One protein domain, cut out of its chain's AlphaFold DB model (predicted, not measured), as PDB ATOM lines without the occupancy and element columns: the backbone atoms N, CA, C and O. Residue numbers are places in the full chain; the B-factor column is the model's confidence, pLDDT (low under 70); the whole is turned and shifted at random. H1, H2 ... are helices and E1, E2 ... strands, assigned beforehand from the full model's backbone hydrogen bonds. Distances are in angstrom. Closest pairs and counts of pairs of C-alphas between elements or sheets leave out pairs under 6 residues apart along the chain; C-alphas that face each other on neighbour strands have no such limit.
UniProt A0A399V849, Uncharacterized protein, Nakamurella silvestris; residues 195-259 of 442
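AT A GLANCE: This is residues 195 to 259 of the 442 residues of an uncharacterized protein of Nakamurella silvestris (UniProt A0A399V849). With little regular structure, a small twisted sheet of four short strands has one short helix, H1, over one face, amid loops. The 65 printed residues, 21 in named elements, include E1, H1, E2, E3 and E4 in chain order; the class is mixed. The sheet, E1 E2 E3 E4, is mixed. The whole is compact, with a radius of gyration of the C-alphas of 11.1 A, and its C-alphas span 32 by 20 by 19 A.

HOW THE PARTS SIT: E1, residues 201 to 204, and E2, residues 221 to 224, are parallel; N 202 and O 221 are 2.9 A apart. E3, residues 235 to 238, forms antiparallel hairpins with E2, N 236 to O 222 2.8 A, and E4, residues 249 to 252, N 250 to O 237 2.8 A: a meander, successive antiparallel neighbours. H1, residues 207 to 211, is on the sheet, height 7.3 A; its O i to N i+4 pair is within hydrogen-bond range. E1, H1, E2 form a strand-helix-strand unit, parallel strands joined through a helix, its crossover right-handed.

IN THESE COORDINATES: E1, 10.0 A long, begins at C-alpha 201 (140.216, 124.659, 137.542). E2 and E3 are each 10.1 A, H1 6.3 A. E4, 9.3 A, ends at C-alpha 252 (128.359, 120.950, 136.117).

THE WHOLE: The printed part has no cut and no long link. Residues 195 to 198 and 253 to 259 have pLDDT under 70.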
ATOM      1  N   THR A 195     131.873 122.838 151.391       61.00
ATOM      2  CA  THR A 195     133.171 122.526 150.764       61.00
ATOM      3  C   THR A 195     133.235 122.736 149.250       61.00
ATOM      4  O   THR A 195     134.321 122.724 148.684       61.00
ATOM      5  N   LEU A 196     132.112 123.001 148.580       56.06
ATOM      6  CA  LEU A 196     132.086 123.301 147.152       56.06
ATOM      7  C   LEU A 196     132.496 124.761 146.864       56.06
ATOM      8  O   LEU A 196     131.684 125.594 146.460       56.06
ATOM      9  N   TYR A 197     133.770 125.079 147.066       58.84
ATOM     10  CA  TYR A 197     134.407 126.177 146.344       58.84
ATOM     11  C   TYR A 197     135.078 125.592 145.115       58.84
ATOM     12  O   TYR A 197     135.759 124.586 145.230       58.84
ATOM     13  N   LEU A 198     134.942 126.239 143.960       62.53
ATOM     14  CA  LEU A 198     135.898 126.020 142.877       62.53
ATOM     15  C   LEU A 198     137.272 126.464 143.388       62.53
ATOM     16  O   LEU A 198     137.529 127.665 143.482       62.53
ATOM     17  N   THR A 199     138.109 125.512 143.787       71.69
ATOM     18  CA  THR A 199     139.440 125.770 144.350       71.69
ATOM     19  C   THR A 199     140.449 125.981 143.229       71.69
ATOM     20  O   THR A 199     140.998 127.076 143.093       71.69
ATOM     21  N   SER A 200     140.619 124.986 142.362       83.25
ATOM     22  CA  SER A 200     141.442 125.062 141.154       83.25
ATOM     23  C   SER A 200     140.663 124.539 139.959       83.25
ATOM     24  O   SER A 200     139.947 123.556 140.075       83.25
ATOM     25  N   VAL A 201     140.817 125.160 138.788       88.62
ATOM     26  CA  VAL A 201     140.216 124.659 137.542       88.62
ATOM     27  C   VAL A 201     141.317 124.365 136.536       88.62
ATOM     28  O   VAL A 201     142.128 125.245 136.241       88.62
ATOM     29  N   ARG A 202     141.347 123.138 136.004       92.50
ATOM     30  CA  ARG A 202     142.337 122.693 135.017       92.50
ATOM     31  C   ARG A 202     141.670 122.037 133.809       92.50
ATOM     32  O   ARG A 202     140.607 121.431 133.903       92.50
ATOM     33  N   GLU A 203     142.321 122.179 132.662       93.44
ATOM     34  CA  GLU A 203     141.944 121.508 131.425       93.44
ATOM     35  C   GLU A 203     142.702 120.189 131.260       93.44
ATOM     36  O   GLU A 203     143.912 120.124 131.487       93.44
ATOM     37  N   PHE A 204     141.986 119.159 130.825       93.06
ATOM     38  CA  PHE A 204     142.494 117.815 130.589       93.06
ATOM     39  C   PHE A 204     142.147 117.370 129.170       93.06
ATOM     40  O   PHE A 204     141.097 117.752 128.646       93.06
ATOM     41  N   PRO A 205     143.006 116.566 128.524       89.81
ATOM     42  CA  PRO A 205     142.682 116.004 127.223       89.81
ATOM     43  C   PRO A 205     141.461 115.082 127.328       89.81
ATOM     44  O   PRO A 205     140.502 115.264 126.590       89.81
ATOM     45  N   ASP A 206     141.432 114.176 128.296       91.75
ATOM     46  CA  ASP A 206     140.413 113.134 128.434       91.75
ATOM     47  C   ASP A 206     140.067 112.893 129.908       91.75
ATOM     48  O   ASP A 206     140.720 113.412 130.822       91.75
ATOM     49  N   ILE A 207     139.002 112.121 130.139       91.50
ATOM     50  CA  ILE A 207     138.559 111.798 131.498       91.50
ATOM     51  C   ILE A 207     139.610 111.004 132.290       91.50
ATOM     52  O   ILE A 207     139.730 111.198 133.494       91.50
ATOM     53  N   GLU A 208     140.396 110.143 131.639       93.75
ATOM     54  CA  GLU A 208     141.411 109.322 132.312       93.75
ATOM     55  C   GLU A 208     142.523 110.199 132.898       93.75
ATOM     56  O   GLU A 208     142.909 110.033 134.054       93.75
ATOM     57  N   SER A 209     142.970 111.196 132.139       94.00
ATOM     58  CA  SER A 209     143.961 112.182 132.571       94.00
ATOM     59  C   SER A 209     143.441 113.083 133.691       94.00
ATOM     60  O   SER A 209     144.228 113.527 134.524       94.00
ATOM     61  N   MET A 210     142.131 113.358 133.725       94.75
ATOM     62  CA  MET A 210     141.492 114.088 134.826       94.75
ATOM     63  C   MET A 210     141.471 113.255 136.113       94.75
ATOM     64  O   MET A 210     141.795 113.772 137.177       94.75
ATOM     65  N   LEU A 211     141.127 111.967 136.025       95.31
ATOM     66  CA  LEU A 211     141.113 111.059 137.181       95.31
ATOM     67  C   LEU A 211     142.524 110.726 137.692       95.31
ATOM     68  O   LEU A 211     142.687 110.362 138.852       95.31
ATOM     69  N   ALA A 212     143.548 110.887 136.848       96.12
ATOM     70  CA  ALA A 212     144.962 110.779 137.210       96.12
ATOM     71  C   ALA A 212     145.557 112.084 137.787       96.12
ATOM     72  O   ALA A 212     146.777 112.246 137.844       96.12
ATOM     73  N   TRP A 213     144.720 113.052 138.170       94.56
ATOM     74  CA  TRP A 213     145.168 114.303 138.772       94.56
ATOM     75  C   TRP A 213     145.583 114.095 140.243       94.56
ATOM     76  O   TRP A 213     144.784 114.261 141.159       94.56
ATOM     77  N   ASP A 214     146.865 113.775 140.455       91.12
ATOM     78  CA  ASP A 214     147.443 113.373 141.753       91.12
ATOM     79  C   ASP A 214     147.209 114.349 142.927       91.12
ATOM     80  O   ASP A 214     147.152 113.927 144.083       91.12
ATOM     81  N   ASP A 215     147.111 115.654 142.661       89.31
ATOM     82  CA  ASP A 215     146.909 116.700 143.671       89.31
ATOM     83  C   ASP A 215     145.474 117.249 143.724       89.31
ATOM     84  O   ASP A 215     145.251 118.257 144.395       89.31
ATOM     85  N   ALA A 216     144.511 116.589 143.070       90.88
ATOM     86  CA  ALA A 216     143.108 116.993 143.098       90.88
ATOM     87  C   ALA A 216     142.517 116.918 144.514       90.88
ATOM     88  O   ALA A 216     142.610 115.892 145.201       90.88
ATOM     89  N   GLN A 217     141.873 118.007 144.925       88.88
ATOM     90  CA  GLN A 217     141.179 118.174 146.199       88.88
ATOM     91  C   GLN A 217     139.683 118.408 145.976       88.88
ATOM     92  O   GLN A 217     139.252 118.850 144.912       88.88
ATOM     93  N   GLU A 218     138.877 118.126 146.999       87.94
ATOM     94  CA  GLU A 218     137.451 118.463 146.986       87.94
ATOM     95  C   GLU A 218     137.245 119.941 146.611       87.94
ATOM     96  O   GLU A 218     137.873 120.829 147.188       87.94
ATOM     97  N   GLY A 219     136.362 120.187 145.641       84.38
ATOM     98  CA  GLY A 219     136.116 121.505 145.059       84.38
ATOM     99  C   GLY A 219     136.881 121.786 143.760       84.38
ATOM    100  O   GLY A 219     136.501 122.700 143.021       84.38
ATOM    101  N   ASP A 220     137.904 121.001 143.415       91.19
ATOM    102  CA  ASP A 220     138.638 121.191 142.164       91.19
ATOM    103  C   ASP A 220     137.776 120.867 140.936       91.19
ATOM    104  O   ASP A 220     136.912 119.988 140.942       91.19
ATOM    105  N   GLY A 221     138.017 121.614 139.860       92.19
ATOM    106  CA  GLY A 221     137.299 121.542 138.601       92.19
ATOM    107  C   GLY A 221     138.153 120.988 137.461       92.19
ATOM    108  O   GLY A 221     139.217 121.528 137.155       92.19
ATOM    109  N   GLY A 222     137.661 119.958 136.779       92.44
ATOM    110  CA  GLY A 222     138.277 119.398 135.575       92.44
ATOM    111  C   GLY A 222     137.453 119.702 134.325       92.44
ATOM    112  O   GLY A 222     136.246 119.471 134.307       92.44
ATOM    113  N   ILE A 223     138.081 120.231 133.272       91.44
ATOM    114  CA  ILE A 223     137.438 120.498 131.973       91.44
ATOM    115  C   ILE A 223     138.029 119.570 130.914       91.44
ATOM    116  O   ILE A 223     139.233 119.614 130.679       91.44
ATOM    117  N   ILE A 224     137.193 118.798 130.221       90.44
ATOM    118  CA  ILE A 224     137.642 117.903 129.141       90.44
ATOM    119  C   ILE A 224     137.743 118.664 127.809       90.44
ATOM    120  O   ILE A 224     136.795 119.338 127.398       90.44
ATOM    121  N   ARG A 225     138.894 118.582 127.127       85.62
ATOM    122  CA  ARG A 225     139.228 119.381 125.930       85.62
ATOM    123  C   ARG A 225     139.635 118.575 124.692       85.62
ATOM    124  O   ARG A 225     139.844 119.189 123.646       85.62
ATOM    125  N   SER A 226     139.722 117.248 124.743       82.81
ATOM    126  CA  SER A 226     139.898 116.454 123.520       82.81
ATOM    127  C   SER A 226     138.587 116.361 122.756       82.81
ATOM    128  O   SER A 226     137.574 115.930 123.302       82.81
ATOM    129  N   ALA A 227     138.617 116.721 121.473       71.75
ATOM    130  CA  ALA A 227     137.482 116.542 120.568       71.75
ATOM    131  C   ALA A 227     137.164 115.057 120.294       71.75
ATOM    132  O   ALA A 227     136.111 114.753 119.740       71.75
ATOM    133  N   GLU A 228     138.066 114.142 120.665       78.06
ATOM    134  CA  GLU A 228     137.876 112.694 120.534       78.06
ATOM    135  C   GLU A 228     137.132 112.084 121.739       78.06
ATOM    136  O   GLU A 228     136.609 110.975 121.632       78.06
ATOM    137  N   ASP A 229     137.040 112.799 122.871       78.00
ATOM    138  CA  ASP A 229     136.275 112.360 124.043       78.00
ATOM    139  C   ASP A 229     134.798 112.787 123.892       78.00
ATOM    140  O   ASP A 229     134.515 113.971 123.676       78.00
ATOM    141  N   PRO A 230     133.819 111.872 124.044       78.19
ATOM    142  CA  PRO A 230     132.394 112.211 123.968       78.19
ATOM    143  C   PRO A 230     131.928 113.223 125.032       78.19
ATOM    144  O   PRO A 230     130.807 113.719 124.957       78.19
ATOM    145  N   ARG A 231     132.762 113.523 126.033       80.69
ATOM    146  CA  ARG A 231     132.513 114.474 127.126       80.69
ATOM    147  C   ARG A 231     133.206 115.817 126.896       80.69
ATOM    148  O   ARG A 231     133.342 116.599 127.837       80.69
ATOM    149  N   TYR A 232     133.660 116.096 125.673       82.56
ATOM    150  CA  TYR A 232     134.260 117.375 125.306       82.56
ATOM    151  C   TYR A 232     133.436 118.571 125.816       82.56
ATOM    152  O   TYR A 232     132.231 118.674 125.580       82.56
ATOM    153  N   GLY A 233     134.097 119.497 126.513       79.69
ATOM    154  CA  GLY A 233     133.488 120.721 127.035       79.69
ATOM    155  C   GLY A 233     132.656 120.549 128.309       79.69
ATOM    156  O   GLY A 233     132.106 121.540 128.801       79.69
ATOM    157  N   VAL A 234     132.566 119.339 128.870       85.25
ATOM    158  CA  VAL A 234     131.961 119.125 130.190       85.25
ATOM    159  C   VAL A 234     132.949 119.571 131.269       85.25
ATOM    160  O   VAL A 234     134.124 119.194 131.254       85.25
ATOM    161  N   THR A 235     132.460 120.384 132.205       89.62
ATOM    162  CA  THR A 235     133.181 120.739 133.430       89.62
ATOM    163  C   THR A 235     132.693 119.839 134.555       89.62
ATOM    164  O   THR A 235     131.499 119.805 134.836       89.62
ATOM    165  N   TYR A 236     133.602 119.147 135.225       91.00
ATOM    166  CA  TYR A 236     133.334 118.376 136.434       91.00
ATOM    167  C   TYR A 236     133.843 119.135 137.658       91.00
ATOM    168  O   TYR A 236     134.855 119.820 137.557       91.00
ATOM    169  N   ILE A 237     133.165 119.003 138.799       91.75
ATOM    170  CA  ILE A 237     133.672 119.405 140.119       91.75
ATOM    171  C   ILE A 237     133.816 118.156 140.987       91.75
ATOM    172  O   ILE A 237     132.866 117.379 141.101       91.75
ATOM    173  N   LEU A 238     134.969 117.994 141.634       91.75
ATOM    174  CA  LEU A 238     135.194 116.949 142.626       91.75
ATOM    175  C   LEU A 238     134.405 117.259 143.907       91.75
ATOM    176  O   LEU A 238     134.592 118.305 144.524       91.75
ATOM    177  N   GLY A 239     133.503 116.361 144.295       86.31
ATOM    178  CA  GLY A 239     132.803 116.414 145.578       86.31
ATOM    179  C   GLY A 239     133.584 115.704 146.686       86.31
ATOM    180  O   GLY A 239     134.782 115.456 146.580       86.31
ATOM    181  N   THR A 240     132.891 115.326 147.758       81.38
ATOM    182  CA  THR A 240     133.454 114.457 148.799       81.38
ATOM    183  C   THR A 240     133.685 113.045 148.236       81.38
ATOM    184  O   THR A 240     132.708 112.336 147.995       81.38
ATOM    185  N   GLY A 241     134.936 112.616 148.038       84.19
ATOM    186  CA  GLY A 241     135.244 111.278 147.514       84.19
ATOM    187  C   GLY A 241     136.692 111.084 147.051       84.19
ATOM    188  O   GLY A 241     137.539 111.952 147.247       84.19
ATOM    189  N   ASP A 242     136.972 109.915 146.472       90.56
ATOM    190  CA  ASP A 242     138.261 109.583 145.849       90.56
ATOM    191  C   ASP A 242     138.342 110.240 144.464       90.56
ATOM    192  O   ASP A 242     137.456 110.026 143.634       90.56
ATOM    193  N   HIS A 243     139.392 111.025 144.200       92.19
ATOM    194  CA  HIS A 243     139.560 111.712 142.917       92.19
ATOM    195  C   HIS A 243     139.752 110.751 141.737       92.19
ATOM    196  O   HIS A 243     139.513 111.148 140.596       92.19
ATOM    197  N   THR A 244     140.153 109.501 141.992       95.00
ATOM    198  CA  THR A 244     140.351 108.486 140.948       95.00
ATOM    199  C   THR A 244     139.037 107.843 140.503       95.00
ATOM    200  O   THR A 244     138.991 107.194 139.457       95.00
ATOM    201  N   ASP A 245     137.958 108.046 141.266       94.44
ATOM    202  CA  ASP A 245     136.623 107.541 140.968       94.44
ATOM    203  C   ASP A 245     135.752 108.646 140.367       94.44
ATOM    204  O   ASP A 245     135.475 109.662 141.004       94.44
ATOM    205  N   LEU A 246     135.282 108.427 139.139       92.25
ATOM    206  CA  LEU A 246     134.416 109.361 138.428       92.25
ATOM    207  C   LEU A 246     133.105 109.644 139.173       92.25
ATOM    208  O   LEU A 246     132.570 110.739 139.027       92.25
ATOM    209  N   ASP A 247     132.600 108.707 139.979       94.00
ATOM    210  CA  ASP A 247     131.362 108.907 140.742       94.00
ATOM    211  C   ASP A 247     131.515 109.984 141.835       94.00
ATOM    212  O   ASP A 247     130.526 110.588 142.260       94.00
ATOM    213  N   SER A 248     132.753 110.293 142.243       92.69
ATOM    214  CA  SER A 248     133.075 111.420 143.129       92.69
ATOM    215  C   SER A 248     133.013 112.776 142.413       92.69
ATOM    216  O   SER A 248     133.007 113.821 143.069       92.69
ATOM    217  N   TRP A 249     132.967 112.791 141.078       92.69
ATOM    218  CA  TRP A 249     132.953 113.999 140.258       92.69
ATOM    219  C   TRP A 249     131.542 114.315 139.762       92.69
ATOM    220  O   TRP A 249     130.934 113.580 138.985       92.69
ATOM    221  N   SER A 250     131.031 115.478 140.153       91.62
ATOM    222  CA  SER A 250     129.729 115.962 139.704       91.62
ATOM    223  C   SER A 250     129.879 116.791 138.425       91.62
ATOM    224  O   SER A 250     130.604 117.792 138.436       91.62
ATOM    225  N   PRO A 251     129.212 116.432 137.312       89.62
ATOM    226  CA  PRO A 251     129.208 117.266 136.121       89.62
ATOM    227  C   PRO A 251     128.430 118.552 136.405       89.62
ATOM    228  O   PRO A 251     127.250 118.528 136.765       89.62
ATOM    229  N   LEU A 252     129.074 119.694 136.196       83.69
ATOM    230  CA  LEU A 252     128.359 120.950 136.117       83.69
ATOM    231  C   LEU A 252     127.580 120.980 134.806       83.69
ATOM    232  O   LEU A 252     128.146 120.675 133.753       83.69
ATOM    233  N   PRO A 253     126.308 121.407 134.835       68.88
ATOM    234  CA  PRO A 253     125.595 121.736 133.620       68.88
ATOM    235  C   PRO A 253     126.266 122.967 133.001       68.88
ATOM    236  O   PRO A 253     125.874 124.107 133.253       68.88
ATOM    237  N   SER A 254     127.299 122.755 132.188       61.28
ATOM    238  CA  SER A 254     127.617 123.714 131.144       61.28
ATOM    239  C   SER A 254     126.423 123.725 130.186       61.28
ATOM    240  O   SER A 254     125.765 122.691 130.014       61.28
ATOM    241  N   PRO A 255     126.053 124.879 129.606       61.91
ATOM    242  CA  PRO A 255     125.084 124.887 128.523       61.91
ATOM    243  C   PRO A 255     125.589 123.918 127.452       61.91
ATOM    244  O   PRO A 255     126.595 124.168 126.791       61.91
ATOM    245  N   LEU A 256     124.931 122.759 127.379       53.84
ATOM    246  CA  LEU A 256     125.230 121.711 126.423       53.84
ATOM    247  C   LEU A 256     125.000 122.302 125.037       53.84
ATOM    248  O   LEU A 256     123.872 122.627 124.669       53.84
ATOM    249  N   GLY A 257     126.092 122.451 124.300       53.16
ATOM    250  CA  GLY A 257     126.089 122.946 122.936       53.16
ATOM    251  C   GLY A 257     126.595 124.377 122.842       53.16
ATOM    252  O   GLY A 257     126.065 125.306 123.457       53.16
ATOM    253  N   GLY A 258     127.588 124.571 121.971       56.12
ATOM    254  CA  GLY A 258     127.750 125.861 121.310       56.12
ATOM    255  C   GLY A 258     126.408 126.312 120.730       56.12
ATOM    256  O   GLY A 258     125.510 125.498 120.553       56.12
ATOM    257  N   VAL A 259     126.257 127.613 120.482       57.66
ATOM    258  CA  VAL A 259     125.021 128.235 119.982       57.66
ATOM    259  C   VAL A 259     124.327 127.335 118.949       57.66
ATOM    260  O   VAL A 259     124.729 127.296 117.795       57.66
TER     261      VAL A 259